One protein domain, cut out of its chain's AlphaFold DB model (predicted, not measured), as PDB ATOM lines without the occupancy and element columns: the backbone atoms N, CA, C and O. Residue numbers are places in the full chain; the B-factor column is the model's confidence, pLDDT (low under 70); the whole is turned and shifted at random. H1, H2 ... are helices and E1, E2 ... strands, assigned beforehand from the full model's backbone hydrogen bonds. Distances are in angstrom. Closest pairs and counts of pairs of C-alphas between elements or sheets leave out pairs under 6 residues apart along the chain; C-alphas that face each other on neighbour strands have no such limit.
ATOM      1  N   TYR A   7      53.066  -8.769  32.898       94.81
ATOM      2  CA  TYR A   7      52.920  -8.814  31.451       94.81
ATOM      3  C   TYR A   7      51.472  -8.563  31.053       94.81
ATOM      4  O   TYR A   7      50.552  -8.946  31.771       94.81
ATOM      5  N   ALA A   8      51.285  -7.933  29.900       95.19
ATOM      6  CA  ALA A   8      49.986  -7.784  29.270       95.19
ATOM      7  C   ALA A   8      49.969  -8.549  27.950       95.19
ATOM      8  O   ALA A   8      50.883  -8.389  27.142       95.19
ATOM      9  N   PHE A   9      48.935  -9.349  27.724       95.06
ATOM     10  CA  PHE A   9      48.657  -9.999  26.450       95.06
ATOM     11  C   PHE A   9      47.471  -9.311  25.783       95.06
ATOM     12  O   PHE A   9      46.396  -9.195  26.368       95.06
ATOM     13  N   VAL A  10      47.673  -8.865  24.551       94.19
ATOM     14  CA  VAL A  10      46.661  -8.214  23.719       94.19
ATOM     15  C   VAL A  10      46.345  -9.153  22.574       94.19
ATOM     16  O   VAL A  10      47.240  -9.497  21.804       94.19
ATOM     17  N   VAL A  11      45.096  -9.589  22.491       93.69
ATOM     18  CA  VAL A  11      44.635 -10.653  21.602       93.69
ATOM     19  C   VAL A  11      43.543 -10.094  20.710       93.69
ATOM     20  O   VAL A  11      42.492  -9.675  21.187       93.69
ATOM     21  N   ILE A  12      43.807 -10.049  19.412       91.88
ATOM     22  CA  ILE A  12      42.877  -9.523  18.417       91.88
ATOM     23  C   ILE A  12      42.939 -10.440  17.205       91.88
ATOM     24  O   ILE A  12      44.029 -10.664  16.684       91.88
ATOM     25  N   GLU A  13      41.797 -10.959  16.752       90.75
ATOM     26  CA  GLU A  13      41.697 -11.782  15.536       90.75
ATOM     27  C   GLU A  13      42.729 -12.926  15.497       90.75
ATOM     28  O   GLU A  13      43.472 -13.087  14.530       90.75
ATOM     29  N   GLU A  14      42.824 -13.694  16.591       89.81
ATOM     30  CA  GLU A  14      43.789 -14.802  16.746       89.81
ATOM     31  C   GLU A  14      45.261 -14.386  16.584       89.81
ATOM     32  O   GLU A  14      46.146 -15.198  16.307       89.81
ATOM     33  N   ARG A  15      45.560 -13.104  16.778       91.38
ATOM     34  CA  ARG A  15      46.919 -12.583  16.861       91.38
ATOM     35  C   ARG A  15      47.157 -12.018  18.244       91.38
ATOM     36  O   ARG A  15      46.258 -11.472  18.874       91.38
ATOM     37  N   VAL A  16      48.385 -12.152  18.715       92.56
ATOM     38  CA  VAL A  16      48.792 -11.779  20.060       92.56
ATOM     39  C   VAL A  16      49.990 -10.846  20.021       92.56
ATOM     40  O   VAL A  16      50.953 -11.051  19.280       92.56
ATOM     41  N   MET A  17      49.940  -9.827  20.864       92.38
ATOM     42  CA  MET A  17      51.078  -9.000  21.216       92.38
ATOM     43  C   MET A  17      51.245  -9.032  22.731       92.38
ATOM     44  O   MET A  17      50.266  -8.978  23.472       92.38
ATOM     45  N   ALA A  18      52.484  -9.153  23.200       93.44
ATOM     46  CA  ALA A  18      52.790  -9.166  24.622       93.44
ATOM     47  C   ALA A  18      53.619  -7.940  24.990       93.44
ATOM     48  O   ALA A  18      54.535  -7.558  24.260       93.44
ATOM     49  N   PHE A  19      53.326  -7.362  26.147       93.44
ATOM     50  CA  PHE A  19      54.049  -6.239  26.722       93.44
ATOM     51  C   PHE A  19      54.568  -6.629  28.094       93.44
ATOM     52  O   PHE A  19      53.872  -7.292  28.859       93.44
ATOM     53  N   LYS A  20      55.777  -6.192  28.422       93.31
ATOM     54  CA  LYS A  20      56.328  -6.265  29.770       93.31
ATOM     55  C   LYS A  20      56.188  -4.913  30.436       93.31
ATOM     56  O   LYS A  20      56.639  -3.904  29.890       93.31
ATOM     57  N   HIS A  21      55.633  -4.905  31.637       90.69
ATOM     58  CA  HIS A  21      55.715  -3.730  32.481       90.69
ATOM     59  C   HIS A  21      57.114  -3.620  33.098       90.69
ATOM     60  O   HIS A  21      57.662  -4.589  33.633       90.69
ATOM     61  N   THR A  22      57.694  -2.425  33.043       87.06
ATOM     62  CA  THR A  22      58.983  -2.115  33.669       87.06
ATOM     63  C   THR A  22      58.862  -0.825  34.465       87.06
ATOM     64  O   THR A  22      58.205   0.113  34.022       87.06
ATOM     65  N   LYS A  23      59.522  -0.760  35.627       78.12
ATOM     66  CA  LYS A  23      59.467   0.424  36.497       78.12
ATOM     67  C   LYS A  23      59.932   1.702  35.792       78.12
ATOM     68  O   LYS A  23      59.351   2.754  36.025       78.12
ATOM     69  N   ASP A  24      60.933   1.588  34.921       75.12
ATOM     70  CA  ASP A  24      61.619   2.751  34.347       75.12
ATOM     71  C   ASP A  24      61.075   3.164  32.974       75.12
ATOM     72  O   ASP A  24      61.162   4.330  32.602       75.12
ATOM     73  N   ARG A  25      60.532   2.216  32.196       66.38
ATOM     74  CA  ARG A  25      60.084   2.460  30.809       66.38
ATOM     75  C   ARG A  25      58.576   2.287  30.609       66.38
ATOM     76  O   ARG A  25      58.102   2.388  29.484       66.38
ATOM     77  N   GLY A  26      57.820   2.019  31.677       81.69
ATOM     78  CA  GLY A  26      56.375   1.802  31.622       81.69
ATOM     79  C   GLY A  26      56.038   0.465  30.968       81.69
ATOM     80  O   GLY A  26      55.978  -0.552  31.652       81.69
ATOM     81  N   LEU A  27      55.859   0.452  29.645       87.75
ATOM     82  CA  LEU A  27      55.468  -0.726  28.866       87.75
ATOM     83  C   LEU A  27      56.418  -0.939  27.692       87.75
ATOM     84  O   LEU A  27      56.600  -0.055  26.861       87.75
ATOM     85  N   ILE A  28      57.007  -2.131  27.616       90.00
ATOM     86  CA  ILE A  28      57.914  -2.517  26.533       90.00
ATOM     87  C   ILE A  28      57.277  -3.669  25.754       90.00
ATOM     88  O   ILE A  28      56.955  -4.691  26.368       90.00
ATOM     89  N   PRO A  29      57.105  -3.553  24.428       90.56
ATOM     90  CA  PRO A  29      56.642  -4.671  23.621       90.56
ATOM     91  C   PRO A  29      57.695  -5.790  23.595       90.56
ATOM     92  O   PRO A  29      58.890  -5.539  23.448       90.56
ATOM     93  N   ILE A  30      57.256  -7.039  23.746       91.50
ATOM     94  CA  ILE A  30      58.113  -8.236  23.650       91.50
ATOM     95  C   ILE A  30      58.335  -8.651  22.190       91.50
ATOM     96  O   ILE A  30      59.372  -9.225  21.846       91.50
ATOM     97  N   PHE A  31      57.355  -8.353  21.339       85.38
ATOM     98  CA  PHE A  31      57.372  -8.623  19.906       85.38
ATOM     99  C   PHE A  31      57.347  -7.308  19.130       85.38
ATOM    100  O   PHE A  31      56.733  -6.341  19.573       85.38
ATOM    101  N   GLU A  32      57.982  -7.290  17.961       86.50
ATOM    102  CA  GLU A  32      57.999  -6.119  17.075       86.50
ATOM    103  C   GLU A  32      56.654  -5.845  16.409       86.50
ATOM    104  O   GLU A  32      56.475  -4.754  15.896       86.50
ATOM    105  N   SER A  33      55.737  -6.814  16.406       88.19
ATOM    106  CA  SER A  33      54.387  -6.722  15.851       88.19
ATOM    107  C   SER A  33      53.478  -7.772  16.493       88.19
ATOM    108  O   SER A  33      53.934  -8.652  17.231       88.19
ATOM    109  N   PHE A  34      52.182  -7.722  16.183       90.56
ATOM    110  CA  PHE A  34      51.270  -8.826  16.481       90.56
ATOM    111  C   PHE A  34      51.730 -10.109  15.775       90.56
ATOM    112  O   PHE A  34      51.950 -10.112  14.561       90.56
ATOM    113  N   ALA A  35      51.838 -11.198  16.532       89.62
ATOM    114  CA  ALA A  35      52.206 -12.521  16.043       89.62
ATOM    115  C   ALA A  35      50.980 -13.451  16.016       89.62
ATOM    116  O   ALA A  35      50.066 -13.267  16.817       89.62
ATOM    117  N   PRO A  36      50.928 -14.469  15.141       90.38
ATOM    118  CA  PRO A  36      49.857 -15.464  15.175       90.38
ATOM    119  C   PRO A  36      49.794 -16.203  16.522       90.38
ATOM    120  O   PRO A  36      50.815 -16.705  16.999       90.38
ATOM    121  N   LEU A  37      48.601 -16.319  17.107       90.44
ATOM    122  CA  LEU A  37      48.351 -17.112  18.309       90.44
ATOM    123  C   LEU A  37      48.169 -18.586  17.918       90.44
ATOM    124  O   LEU A  37      47.069 -19.036  17.608       90.44
ATOM    125  N   LYS A  38      49.273 -19.335  17.899       89.00
ATOM    126  CA  LYS A  38      49.310 -20.766  17.548       89.00
ATOM    127  C   LYS A  38      49.594 -21.635  18.772       89.00
ATOM    128  O   LYS A  38      50.050 -21.134  19.800       89.00
ATOM    129  N   GLU A  39      49.360 -22.937  18.634       88.56
ATOM    130  CA  GLU A  39      49.789 -23.944  19.611       88.56
ATOM    131  C   GLU A  39      51.280 -23.777  19.945       88.56
ATOM    132  O   GLU A  39      52.106 -23.491  19.072       88.56
ATOM    133  N   GLY A  40      51.620 -23.897  21.228       89.94
ATOM    134  CA  GLY A  40      52.982 -23.697  21.714       89.94
ATOM    135  C   GLY A  40      53.413 -22.232  21.834       89.94
ATOM    136  O   GLY A  40      54.560 -21.977  22.213       89.94
ATOM    137  N   PHE A  41      52.531 -21.251  21.587       91.00
ATOM    138  CA  PHE A  41      52.843 -19.831  21.793       91.00
ATOM    139  C   PHE A  41      53.355 -19.567  23.214       91.00
ATOM    140  O   PHE A  41      54.391 -18.923  23.388       91.00
ATOM    141  N   LEU A  42      52.674 -20.102  24.235       91.56
ATOM    142  CA  LEU A  42      53.075 -19.898  25.629       91.56
ATOM    143  C   LEU A  42      54.432 -20.530  25.948       91.56
ATOM    144  O   LEU A  42      55.197 -19.971  26.735       91.56
ATOM    145  N   LYS A  43      54.753 -21.675  25.333       91.88
ATOM    146  CA  LYS A  43      56.068 -22.312  25.464       91.88
ATOM    147  C   LYS A  43      57.161 -21.391  24.915       91.88
ATOM    148  O   LYS A  43      58.085 -21.050  25.649       91.88
ATOM    149  N   ASN A  44      56.990 -20.903  23.689       90.81
ATOM    150  CA  ASN A  44      57.944 -19.999  23.047       90.81
ATOM    151  C   ASN A  44      58.087 -18.674  23.811       90.81
ATOM    152  O   ASN A  44      59.188 -18.143  23.956       90.81
ATOM    153  N   PHE A  45      56.981 -18.130  24.328       92.56
ATOM    154  CA  PHE A  45      56.995 -16.913  25.138       92.56
ATOM    155  C   PHE A  45      57.815 -17.093  26.424       92.56
ATOM    156  O   PHE A  45      58.628 -16.226  26.752       92.56
ATOM    157  N   LYS A  46      57.636 -18.220  27.129       92.69
ATOM    158  CA  LYS A  46      58.410 -18.558  28.332       92.69
ATOM    159  C   LYS A  46      59.900 -18.666  28.041       92.69
ATOM    160  O   LYS A  46      60.687 -18.038  28.741       92.69
ATOM    161  N   GLU A  47      60.268 -19.406  26.997       93.31
ATOM    162  CA  GLU A  47      61.664 -19.574  26.575       93.31
ATOM    163  C   GLU A  47      62.300 -18.220  26.233       93.31
ATOM    164  O   GLU A  47      63.354 -17.874  26.762       93.31
ATOM    165  N   ARG A  48      61.608 -17.388  25.442       91.19
ATOM    166  CA  ARG A  48      62.076 -16.046  25.062       91.19
ATOM    167  C   ARG A  48      62.269 -15.116  26.259       91.19
ATOM    168  O   ARG A  48      63.191 -14.306  26.264       91.19
ATOM    169  N   CYS A  49      61.377 -15.190  27.244       91.00
ATOM    170  CA  CYS A  49      61.403 -14.313  28.414       91.00
ATOM    171  C   CYS A  49      62.163 -14.913  29.611       91.00
ATOM    172  O   CYS A  49      62.193 -14.276  30.665       91.00
ATOM    173  N   ASN A  50      62.754 -16.105  29.459       91.56
ATOM    174  CA  ASN A  50      63.388 -16.881  30.526       91.56
ATOM    175  C   ASN A  50      62.483 -17.038  31.769       91.56
ATOM    176  O   ASN A  50      62.858 -16.681  32.886       91.56
ATOM    177  N   LEU A  51      61.244 -17.494  31.553       90.69
ATOM    178  CA  LEU A  51      60.213 -17.648  32.587       90.69
ATOM    179  C   LEU A  51      59.928 -19.127  32.862       90.69
ATOM    180  O   LEU A  51      59.582 -19.868  31.945       90.69
ATOM    181  N   GLU A  52      59.971 -19.529  34.132       86.44
ATOM    182  CA  GLU A  52      59.624 -20.899  34.538       86.44
ATOM    183  C   GLU A  52      58.102 -21.108  34.660       86.44
ATOM    184  O   GLU A  52      57.559 -22.050  34.082       86.44
ATOM    185  N   PHE A  53      57.390 -20.195  35.342       86.56
ATOM    186  CA  PHE A  53      55.956 -20.334  35.655       86.56
ATOM    187  C   PHE A  53      55.173 -19.048  35.366       86.56
ATOM    188  O   PHE A  53      55.408 -18.016  36.002       86.56
ATOM    189  N   LEU A  54      54.202 -19.105  34.448       88.19
ATOM    190  CA  LEU A  54      53.375 -17.946  34.076       88.19
ATOM    191  C   LEU A  54      52.318 -17.625  35.137       88.19
ATOM    192  O   LEU A  54      51.958 -16.471  35.334       88.19
ATOM    193  N   GLU A  55      51.863 -18.634  35.867       86.00
ATOM    194  CA  GLU A  55      50.866 -18.546  36.931       86.00
ATOM    195  C   GLU A  55      51.358 -17.708  38.118       86.00
ATOM    196  O   GLU A  55      50.557 -17.175  38.885       86.00
ATOM    197  N   SER A  56      52.680 -17.577  38.260       86.81
ATOM    198  CA  SER A  56      53.318 -16.747  39.281       86.81
ATOM    199  C   SER A  56      53.340 -15.254  38.927       86.81
ATOM    200  O   SER A  56      53.690 -14.427  39.770       86.81
ATOM    201  N   LEU A  57      52.974 -14.894  37.694       90.75
ATOM    202  CA  LEU A  57      53.097 -13.545  37.149       90.75
ATOM    203  C   LEU A  57      51.833 -12.713  37.372       90.75
ATOM    204  O   LEU A  57      50.797 -13.193  37.834       90.75
ATOM    205  N   ASP A  58      51.951 -11.416  37.115       92.38
ATOM    206  CA  ASP A  58      50.823 -10.489  37.092       92.38
ATOM    207  C   ASP A  58      50.385 -10.245  35.641       92.38
ATOM    208  O   ASP A  58      51.038  -9.496  34.906       92.38
ATOM    209  N   LEU A  59      49.344 -10.962  35.205       94.25
ATOM    210  CA  LEU A  59      48.972 -11.090  33.794       94.25
ATOM    211  C   LEU A  59      47.685 -10.329  33.460       94.25
ATOM    212  O   LEU A  59      46.583 -10.765  33.799       94.25
ATOM    213  N   LEU A  60      47.833  -9.220  32.742       95.25
ATOM    214  CA  LEU A  60      46.726  -8.502  32.122       95.25
ATOM    215  C   LEU A  60      46.381  -9.134  30.774       95.25
ATOM    216  O   LEU A  60      47.270  -9.449  29.983       95.25
ATOM    217  N   PHE A  61      45.094  -9.259  30.482       94.94
ATOM    218  CA  PHE A  61      44.595  -9.672  29.178       94.94
ATOM    219  C   PHE A  61      43.676  -8.589  28.614       94.94
ATOM    220  O   PHE A  61      42.805  -8.081  29.322       94.94
ATOM    221  N   LEU A  62      43.878  -8.254  27.341       95.12
ATOM    222  CA  LEU A  62      42.947  -7.510  26.493       95.12
ATOM    223  C   LEU A  62      42.575  -8.417  25.321       95.12
ATOM    224  O   LEU A  62      43.475  -8.878  24.624       95.12
ATOM    225  N   TYR A  63      41.295  -8.704  25.101       94.44
ATOM    226  CA  TYR A  63      40.886  -9.663  24.069       94.44
ATOM    227  C   TYR A  63      39.561  -9.308  23.399       94.44
ATOM    228  O   TYR A  63      38.618  -8.890  24.061       94.44
ATOM    229  N   ASP A  64      39.461  -9.499  22.086       92.81
ATOM    230  CA  ASP A  64      38.217  -9.271  21.337       92.81
ATOM    231  C   ASP A  64      37.197 -10.404  21.525       92.81
ATOM    232  O   ASP A  64      35.990 -10.155  21.581       92.81
ATOM    233  N   LYS A  65      37.666 -11.646  21.670       87.25
ATOM    234  CA  LYS A  65      36.812 -12.813  21.887       87.25
ATOM    235  C   LYS A  65      37.513 -13.882  22.733       87.25
ATOM    236  O   LYS A  65      38.662 -14.210  22.452       87.25
ATOM    237  N   PRO A  66      36.832 -14.483  23.727       74.69
ATOM    238  CA  PRO A  66      37.331 -15.675  24.397       74.69
ATOM    239  C   PRO A  66      37.138 -16.889  23.479       74.69
ATOM    240  O   PRO A  66      36.038 -17.426  23.356       74.69
ATOM    241  N   SER A  67      38.192 -17.309  22.791       70.81
ATOM    242  CA  SER A  67      38.254 -18.603  22.096       70.81
ATOM    243  C   SER A  67      39.057 -19.609  22.927       70.81
ATOM    244  O   SER A  67      39.770 -19.239  23.854       70.81
ATOM    245  N   ALA A  68      38.925 -20.907  22.640       57.62
ATOM    246  CA  ALA A  68      39.589 -21.986  23.379       57.62
ATOM    247  C   ALA A  68      41.102 -22.074  23.074       57.62
ATOM    248  O   ALA A  68      41.604 -23.113  22.655       57.62
ATOM    249  N   HIS A  69      41.835 -20.971  23.235       72.44
ATOM    250  CA  HIS A  69      43.284 -20.917  23.047       72.44
ATOM    251  C   HIS A  69      44.029 -21.016  24.383       72.44
ATOM    252  O   HIS A  69      43.524 -20.601  25.427       72.44
ATOM    253  N   GLU A  70      45.271 -21.510  24.332       82.31
ATOM    254  CA  GLU A  70      46.142 -21.777  25.490       82.31
ATOM    255  C   GLU A  70      46.225 -20.605  26.484       82.31
ATOM    256  O   GLU A  70      46.200 -20.806  27.698       82.31
ATOM    257  N   ILE A  71      46.268 -19.368  25.983       85.69
ATOM    258  CA  ILE A  71      46.399 -18.155  26.801       85.69
ATOM    259  C   ILE A  71      45.180 -17.884  27.692       85.69
ATOM    260  O   ILE A  71      45.335 -17.318  28.771       85.69
ATOM    261  N   PHE A  72      43.974 -18.305  27.288       86.38
ATOM    262  CA  PHE A  72      42.751 -18.012  28.041       86.38
ATOM    263  C   PHE A  72      42.661 -18.824  29.334       86.38
ATOM    264  O   PHE A  72      42.039 -18.370  30.291       86.38
ATOM    265  N   SER A  73      43.360 -19.961  29.419       86.44
ATOM    266  CA  SER A  73      43.505 -20.720  30.671       86.44
ATOM    267  C   SER A  73      44.186 -19.914  31.793       86.44
ATOM    268  O   SER A  73      43.977 -20.175  32.981       86.44
ATOM    269  N   LEU A  74      44.971 -18.896  31.423       88.62
ATOM    270  CA  LEU A  74      45.653 -17.982  32.337       88.62
ATOM    271  C   LEU A  74      44.828 -16.724  32.650       88.62
ATOM    272  O   LEU A  74      45.187 -15.985  33.567       88.62
ATOM    273  N   CYS A  75      43.733 -16.481  31.921       88.75
ATOM    274  CA  CYS A  75      42.881 -15.303  32.063       88.75
ATOM    275  C   CYS A  75      42.023 -15.401  33.332       88.75
ATOM    276  O   CYS A  75      40.844 -15.751  33.309       88.75
ATOM    277  N   LYS A  76      42.650 -15.102  34.467       87.62
ATOM    278  CA  LYS A  76      42.030 -15.066  35.793       87.62
ATOM    279  C   LYS A  76      41.800 -13.620  36.209       87.62
ATOM    280  O   LYS A  76      42.510 -12.722  35.758       87.62
ATOM    281  N   GLU A  77      40.833 -13.397  37.092       85.94
ATOM    282  CA  GLU A  77      40.630 -12.074  37.681       85.94
ATOM    283  C   GLU A  77      41.886 -11.603  38.416       85.94
ATOM    284  O   GLU A  77      42.491 -12.347  39.197       85.94
ATOM    285  N   LEU A  78      42.258 -10.349  38.176       87.50
ATOM    286  CA  LEU A  78      43.419  -9.736  38.797       87.50
ATOM    287  C   LEU A  78      43.116  -9.346  40.249       87.50
ATOM    288  O   LEU A  78      42.214  -8.561  40.529       87.50
ATOM    289  N   LYS A  79      43.899  -9.889  41.187       81.88
ATOM    290  CA  LYS A  79      43.876  -9.526  42.614       81.88
ATOM    291  C   LYS A  79      45.253  -9.019  43.024       81.88
ATOM    292  O   LYS A  79      46.244  -9.689  42.738       81.88
ATOM    293  N   ASN A  80      45.313  -7.878  43.716       82.69
ATOM    294  CA  ASN A  80      46.569  -7.219  44.112       82.69
ATOM    295  C   ASN A  80      47.525  -7.010  42.922       82.69
ATOM    296  O   ASN A  80      48.726  -7.267  43.021       82.69
ATOM    297  N   SER A  81      46.954  -6.619  41.784       88.00
ATOM    298  CA  SER A  81      47.672  -6.422  40.530       88.00
ATOM    299  C   SER A  81      48.193  -4.996  40.413       88.00
ATOM    300  O   SER A  81      47.593  -4.065  40.947       88.00
ATOM    301  N   ILE A  82      49.293  -4.825  39.686       88.56
ATOM    302  CA  ILE A  82      49.789  -3.504  39.300       88.56
ATOM    303  C   ILE A  82      48.970  -2.881  38.165       88.56
ATOM    304  O   ILE A  82      49.115  -1.691  37.909       88.56
ATOM    305  N   TRP A  83      48.168  -3.676  37.452       90.62
ATOM    306  CA  TRP A  83      47.416  -3.255  36.273       90.62
ATOM    307  C   TRP A  83      46.159  -2.484  36.668       90.62
ATOM    308  O   TRP A  83      45.033  -2.951  36.505       90.62
ATOM    309  N   ASP A  84      46.374  -1.292  37.210       87.31
ATOM    310  CA  ASP A  84      45.315  -0.334  37.481       87.31
ATOM    311  C   ASP A  84      44.817   0.338  36.190       87.31
ATOM    312  O   ASP A  84      45.381   0.192  35.095       87.31
ATOM    313  N   ARG A  85      43.759   1.140  36.329       88.88
ATOM    314  CA  ARG A  85      43.184   1.926  35.233       88.88
ATOM    315  C   ARG A  85      44.241   2.742  34.474       88.88
ATOM    316  O   ARG A  85      44.156   2.852  33.253       88.88
ATOM    317  N   LYS A  86      45.235   3.310  35.166       88.38
ATOM    318  CA  LYS A  86      46.275   4.153  34.557       88.38
ATOM    319  C   LYS A  86      47.184   3.332  33.643       88.38
ATOM    320  O   LYS A  86      47.478   3.780  32.534       88.38
ATOM    321  N   PHE A  87      47.610   2.143  34.064       89.38
ATOM    322  CA  PHE A  87      48.424   1.271  33.213       89.38
ATOM    323  C   PHE A  87      47.643   0.707  32.029       89.38
ATOM    324  O   PHE A  87      48.205   0.600  30.939       89.38
ATOM    325  N   VAL A  88      46.352   0.407  32.205       92.25
ATOM    326  CA  VAL A  88      45.502  -0.007  31.080       92.25
ATOM    327  C   VAL A  88      45.353   1.126  30.058       92.25
ATOM    328  O   VAL A  88      45.491   0.870  28.865       92.25
ATOM    329  N   ILE A  89      45.171   2.379  30.493       91.50
ATOM    330  CA  ILE A  89      45.152   3.544  29.585       91.50
ATOM    331  C   ILE A  89      46.470   3.652  28.807       91.50
ATOM    332  O   ILE A  89      46.447   3.746  27.584       91.50
ATOM    333  N   ALA A  90      47.617   3.571  29.491       90.50
ATOM    334  CA  ALA A  90      48.923   3.654  28.834       90.50
ATOM    335  C   ALA A  90      49.135   2.537  27.796       90.50
ATOM    336  O   ALA A  90      49.739   2.764  26.747       90.50
ATOM    337  N   LEU A  91      48.622   1.333  28.070       92.38
ATOM    338  CA  LEU A  91      48.649   0.222  27.122       92.38
ATOM    339  C   LEU A  91      47.777   0.507  25.893       92.38
ATOM    340  O   LEU A  91      48.229   0.283  24.773       92.38
ATOM    341  N   VAL A  92      46.559   1.024  26.085       92.31
ATOM    342  CA  VAL A  92      45.655   1.404  24.987       92.31
ATOM    343  C   VAL A  92      46.295   2.463  24.095       92.31
ATOM    344  O   VAL A  92      46.370   2.271  22.886       92.31
ATOM    345  N   GLU A  93      46.845   3.528  24.678       90.75
ATOM    346  CA  GLU A  93      47.520   4.583  23.916       90.75
ATOM    347  C   GLU A  93      48.723   4.050  23.121       90.75
ATOM    348  O   GLU A  93      48.969   4.477  21.992       90.75
ATOM    349  N   ALA A  94      49.483   3.106  23.689       89.06
ATOM    350  CA  ALA A  94      50.596   2.468  22.992       89.06
ATOM    351  C   ALA A  94      50.121   1.607  21.807       89.06
ATOM    352  O   ALA A  94      50.756   1.621  20.752       89.06
ATOM    353  N   LEU A  95      49.001   0.896  21.962       90.38
ATOM    354  CA  LEU A  95      48.394   0.082  20.907       90.38
ATOM    355  C   LEU A  95      47.817   0.929  19.771       90.38
ATOM    356  O   LEU A  95      47.999   0.589  18.608       90.38
ATOM    357  N   GLU A  96      47.154   2.042  20.074       90.12
ATOM    358  CA  GLU A  96      46.584   2.930  19.047       90.12
ATOM    359  C   GLU A  96      47.669   3.649  18.231       90.12
ATOM    360  O   GLU A  96      47.475   3.968  17.060       90.12
ATOM    361  N   ARG A  97      48.866   3.838  18.803       87.00
ATOM    362  CA  ARG A  97      50.050   4.334  18.073       87.00
ATOM    363  C   ARG A  97      50.713   3.271  17.196       87.00
ATOM    364  O   ARG A  97      51.629   3.592  16.433       87.00
ATOM    365  N   PHE A  98      50.287   2.017  17.308       81.69
ATOM    366  CA  PHE A  98      50.848   0.910  16.557       81.69
ATOM    367  C   PHE A  98      50.359   0.951  15.102       81.69
ATOM    368  O   PHE A  98      49.219   0.605  14.788       81.69
ATOM    369  N   LYS A  99      51.235   1.416  14.201       72.00
ATOM    370  CA  LYS A  99      50.874   1.798  12.823       72.00
ATOM    371  C   LYS A  99      50.305   0.659  11.979       72.00
ATOM    372  O   LYS A  99      49.475   0.921  11.117       72.00
ATOM    373  N   ASP A 100      50.707  -0.579  12.246       77.94
ATOM    374  CA  ASP A 100      50.345  -1.731  11.411       77.94
ATOM    375  C   ASP A 100      48.859  -2.113  11.491       77.94
ATOM    376  O   ASP A 100      48.370  -2.833  10.625       77.94
ATOM    377  N   TRP A 101      48.140  -1.651  12.521       81.31
ATOM    378  CA  TRP A 101      46.755  -2.065  12.771       81.31
ATOM    379  C   TRP A 101      45.724  -0.938  12.746       81.31
ATOM    380  O   TRP A 101      44.532  -1.239  12.748       81.31
ATOM    381  N   ASN A 102      46.150   0.332  12.723       85.31
ATOM    382  CA  ASN A 102      45.258   1.501  12.766       85.31
ATOM    383  C   ASN A 102      44.124   1.335  13.806       85.31
ATOM    384  O   ASN A 102      42.935   1.409  13.484       85.31
ATOM    385  N   LEU A 103      44.501   0.995  15.042       89.69
ATOM    386  CA  LEU A 103      43.549   0.631  16.087       89.69
ATOM    387  C   LEU A 103      42.848   1.866  16.650       89.69
ATOM    388  O   LEU A 103      43.468   2.892  16.908       89.69
ATOM    389  N   SER A 104      41.553   1.711  16.913       93.00
ATOM    390  CA  SER A 104      40.768   2.608  17.755       93.00
ATOM    391  C   SER A 104      39.987   1.741  18.732       93.00
ATOM    392  O   SER A 104      39.095   0.987  18.323       93.00
ATOM    393  N   LEU A 105      40.366   1.792  20.008       95.31
ATOM    394  CA  LEU A 105      39.994   0.790  21.001       95.31
ATOM    395  C   LEU A 105      38.950   1.304  22.000       95.31
ATOM    396  O   LEU A 105      38.964   2.452  22.449       95.31
ATOM    397  N   LYS A 106      38.055   0.401  22.394       95.50
ATOM    398  CA  LYS A 106      37.210   0.515  23.584       95.50
ATOM    399  C   LYS A 106      37.454  -0.709  24.458       95.50
ATOM    400  O   LYS A 106      37.140  -1.821  24.051       95.50
ATOM    401  N   ILE A 107      38.013  -0.525  25.644       95.75
ATOM    402  CA  ILE A 107      38.250  -1.604  26.604       95.75
ATOM    403  C   ILE A 107      37.090  -1.659  27.584       95.75
ATOM    404  O   ILE A 107      36.640  -0.615  28.046       95.75
ATOM    405  N   GLU A 108      36.615  -2.852  27.914       95.38
ATOM    406  CA  GLU A 108      35.535  -3.063  28.873       95.38
ATOM    407  C   GLU A 108      35.903  -4.163  29.870       95.38
ATOM    408  O   GLU A 108      36.414  -5.215  29.480       95.38
ATOM    409  N   ASP A 109      35.667  -3.924  31.158       93.75
ATOM    410  CA  ASP A 109      35.845  -4.944  32.192       93.75
ATOM    411  C   ASP A 109      34.582  -5.784  32.425       93.75
ATOM    412  O   ASP A 109      33.514  -5.555  31.856       93.75
ATOM    413  N   LYS A 110      34.694  -6.764  33.328       91.19
ATOM    414  CA  LYS A 110      33.585  -7.649  33.714       91.19
ATOM    415  C   LYS A 110      32.381  -6.927  34.340       91.19
ATOM    416  O   LYS A 110      31.312  -7.523  34.438       91.19
ATOM    417  N   ARG A 111      32.548  -5.688  34.816       91.44
ATOM    418  CA  ARG A 111      31.493  -4.865  35.434       91.44
ATOM    419  C   ARG A 111      30.878  -3.882  34.440       91.44
ATOM    420  O   ARG A 111      30.046  -3.072  34.829       91.44
ATOM    421  N   SER A 112      31.230  -3.982  33.157       91.19
ATOM    422  CA  SER A 112      30.824  -3.046  32.101       91.19
ATOM    423  C   SER A 112      31.401  -1.635  32.261       91.19
ATOM    424  O   SER A 112      30.961  -0.714  31.567       91.19
ATOM    425  N   ASN A 113      32.406  -1.434  33.125       93.31
ATOM    426  CA  ASN A 113      33.169  -0.191  33.097       93.31
ATOM    427  C   ASN A 113      34.021  -0.188  31.835       93.31
ATOM    428  O   ASN A 113      34.546  -1.226  31.428       93.31
ATOM    429  N   SER A 114      34.184   0.981  31.220       93.06
ATOM    430  CA  SER A 114      34.918   1.082  29.962       93.06
ATOM    431  C   SER A 114      35.926   2.224  29.913       93.06
ATOM    432  O   SER A 114      35.847   3.209  30.653       93.06
ATOM    433  N   LEU A 115      36.907   2.042  29.032       93.06
ATOM    434  CA  LEU A 115      37.956   2.988  28.677       93.06
ATOM    435  C   LEU A 115      38.026   3.127  27.159       93.06
ATOM    436  O   LEU A 115      38.007   2.127  26.446       93.06
ATOM    437  N   GLY A 116      38.183   4.356  26.677       88.69
ATOM    438  CA  GLY A 116      38.230   4.641  25.244       88.69
ATOM    439  C   GLY A 116      36.849   4.620  24.583       88.69
ATOM    440  O   GLY A 116      35.881   4.070  25.106       88.69
ATOM    441  N   ASN A 117      36.772   5.252  23.416       87.94
ATOM    442  CA  ASN A 117      35.544   5.398  22.626       87.94
ATOM    443  C   ASN A 117      35.701   4.798  21.221       87.94
ATOM    444  O   ASN A 117      34.958   5.154  20.309       87.94
ATOM    445  N   GLY A 118      36.700   3.935  21.030       91.12
ATOM    446  CA  GLY A 118      37.007   3.372  19.728       91.12
ATOM    447  C   GLY A 118      36.009   2.325  19.247       91.12
ATOM    448  O   GLY A 118      35.220   1.772  20.015       91.12
ATOM    449  N   ALA A 119      36.055   2.045  17.945       90.38
ATOM    450  CA  ALA A 119      35.139   1.107  17.297       90.38
ATOM    451  C   ALA A 119      35.423  -0.358  17.670       90.38
ATOM    452  O   ALA A 119      34.501  -1.174  17.739       90.38
ATOM    453  N   LYS A 120      36.692  -0.710  17.912       92.81
ATOM    454  CA  LYS A 120      37.090  -2.078  18.252       92.81
ATOM    455  C   LYS A 120      36.983  -2.275  19.763       92.81
ATOM    456  O   LYS A 120      37.789  -1.750  20.529       92.81
ATOM    457  N   LYS A 121      35.989  -3.053  20.188       95.12
ATOM    458  CA  LYS A 121      35.809  -3.417  21.596       95.12
ATOM    459  C   LYS A 121      36.728  -4.580  21.985       95.12
ATOM    460  O   LYS A 121      36.711  -5.604  21.309       95.12
ATOM    461  N   LEU A 122      37.455  -4.442  23.092       95.75
ATOM    462  CA  LEU A 122      38.185  -5.517  23.764       95.75
ATOM    463  C   LEU A 122      37.682  -5.665  25.202       95.75
ATOM    464  O   LEU A 122      37.325  -4.688  25.856       95.75
ATOM    465  N   LEU A 123      37.680  -6.890  25.699       95.06
ATOM    466  CA  LEU A 123      37.405  -7.228  27.086       95.06
ATOM    467  C   LEU A 123      38.706  -7.287  27.884       95.06
ATOM    468  O   LEU A 123      39.763  -7.584  27.322       95.06
ATOM    469  N   THR A 124      38.631  -7.042  29.191       95.06
ATOM    470  CA  THR A 124      39.776  -7.170  30.096       95.06
ATOM    471  C   THR A 124      39.449  -7.886  31.402       95.06
ATOM    472  O   THR A 124      38.327  -7.830  31.905       95.06
ATOM    473  N   ASN A 125      40.459  -8.554  31.966       94.12
ATOM    474  CA  ASN A 125      40.417  -9.137  33.309       94.12
ATOM    475  C   ASN A 125      40.824  -8.150  34.425       94.12
ATOM    476  O   ASN A 125      40.793  -8.531  35.599       94.12
TER     477      ASN A 125
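What this domain is: This is residues 7 to 125 of the 134 residues of an uncharacterized protein of Helicobacter pylori (UniProt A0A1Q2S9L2). A six-stranded sheet, strongly twisted and curled like part of a barrel, wraps round the longest helix, H3, with the strands E1 and E4 nearest the middle of the whole. The two shorter helices, H1 and H2, lie away from H3; H2 only grazes the sheet and H1 is not on it. The printed part has 119 residues, with three named helices and six named strands in the order E1, E2, E3, H1, E4, H2, H3, E5, E6, and the mixed sheet runs E3, E2, E1, E4, E6, E5. The class is mixed, helices and strands, with 59 residues, under half, in named elements. The whole is compact and rounded, with a radius of gyration of the C-alphas of 13.4 A and spans of 37 by 32 by 31 A.

How they stand to each other: E1, residues 7 to 12, E2, residues 15 to 22, and E3, residues 26 to 29, form a meander, each strand the antiparallel neighbour of the one before. E1 and E2 are a hairpin at 158 degrees, with N 10 and O 17 2.8 A apart, within hydrogen-bond range. E2 and E3 are also a hairpin, at 145 degrees, with N 20 and O 28 at 2.8 A. Residues 15 to 16 of E2 pair with residues 35 to 36 in a short antiparallel pairing. E4, residues 58 to 63, is the parallel neighbour of E1 at 12 degrees, with N 9 and O 60 at 2.8 A. With H1, residues 41 to 49, E3 and E4 form a split strand-helix-strand unit, two strands that run the same way with E2 and E1 between them in the sheet; its crossover is right-handed. E6, residues 120 to 124, is antiparallel to E4 at 150 degrees, with N 123 and O 63 at 2.8 A. E5, residues 105 to 108, is parallel to E6 at 35 degrees, with N 108 and O 122 at 2.8 A. The pairing of E6 is staggered: residues 120 to 123 pair with E5, and residues 123 to 124 with E4. The sheet curls round H3, residues 85 to 96, and the two make two layers, with the helix on one face of the sheet. H3 is closest to E3 at the C-alphas of Leu 27 and Leu 91, 7.1 A apart, and to E5 at those of Val 92 and Leu 105, 7.0 A apart. H2, residues 70 to 74, only grazes the sheet, with its residues 71 to 74. H1 and H2 only just touch, with 3 pairs of C-alphas within 8 A, the closest being those of Leu 42 and Ile 71 at 7.0 A. H1 and H3 are apart. Every O i to N i+4 pair is within hydrogen-bond range in H1 and H3; in H2 it is 0 of 1, beside 2 of 2 O i to N i+3 pairs.

Where its parts are: E1 begins at C-alpha 7, (52.920, -8.814, 31.451), and is 16.5 A long. E2 is 23.2 A long and E3 10.3 A. H1 is 12.1 A long, E4 16.4 A and H2 7.8 A. H3 begins at C-alpha 85, (43.184, 1.926, 35.233), and is 16.6 A long. E5 is 9.8 A long, and E6, 13.2 A long, ends at C-alpha 124, (39.776, -7.170, 30.096).

The domain as a whole: The two C-alphas farthest apart are those of Glu 52 and Asn 117, at 37.6 A. The printed part has no cut. The links from E3 to H1 and from E5 to E6 are long, with 11 residues each; in the second, residues 114 to 115 pair antiparallel with residues 107 to 108 of E5. The mean pLDDT of the printed part is 89.0, and residues 25 and 68 are under 70.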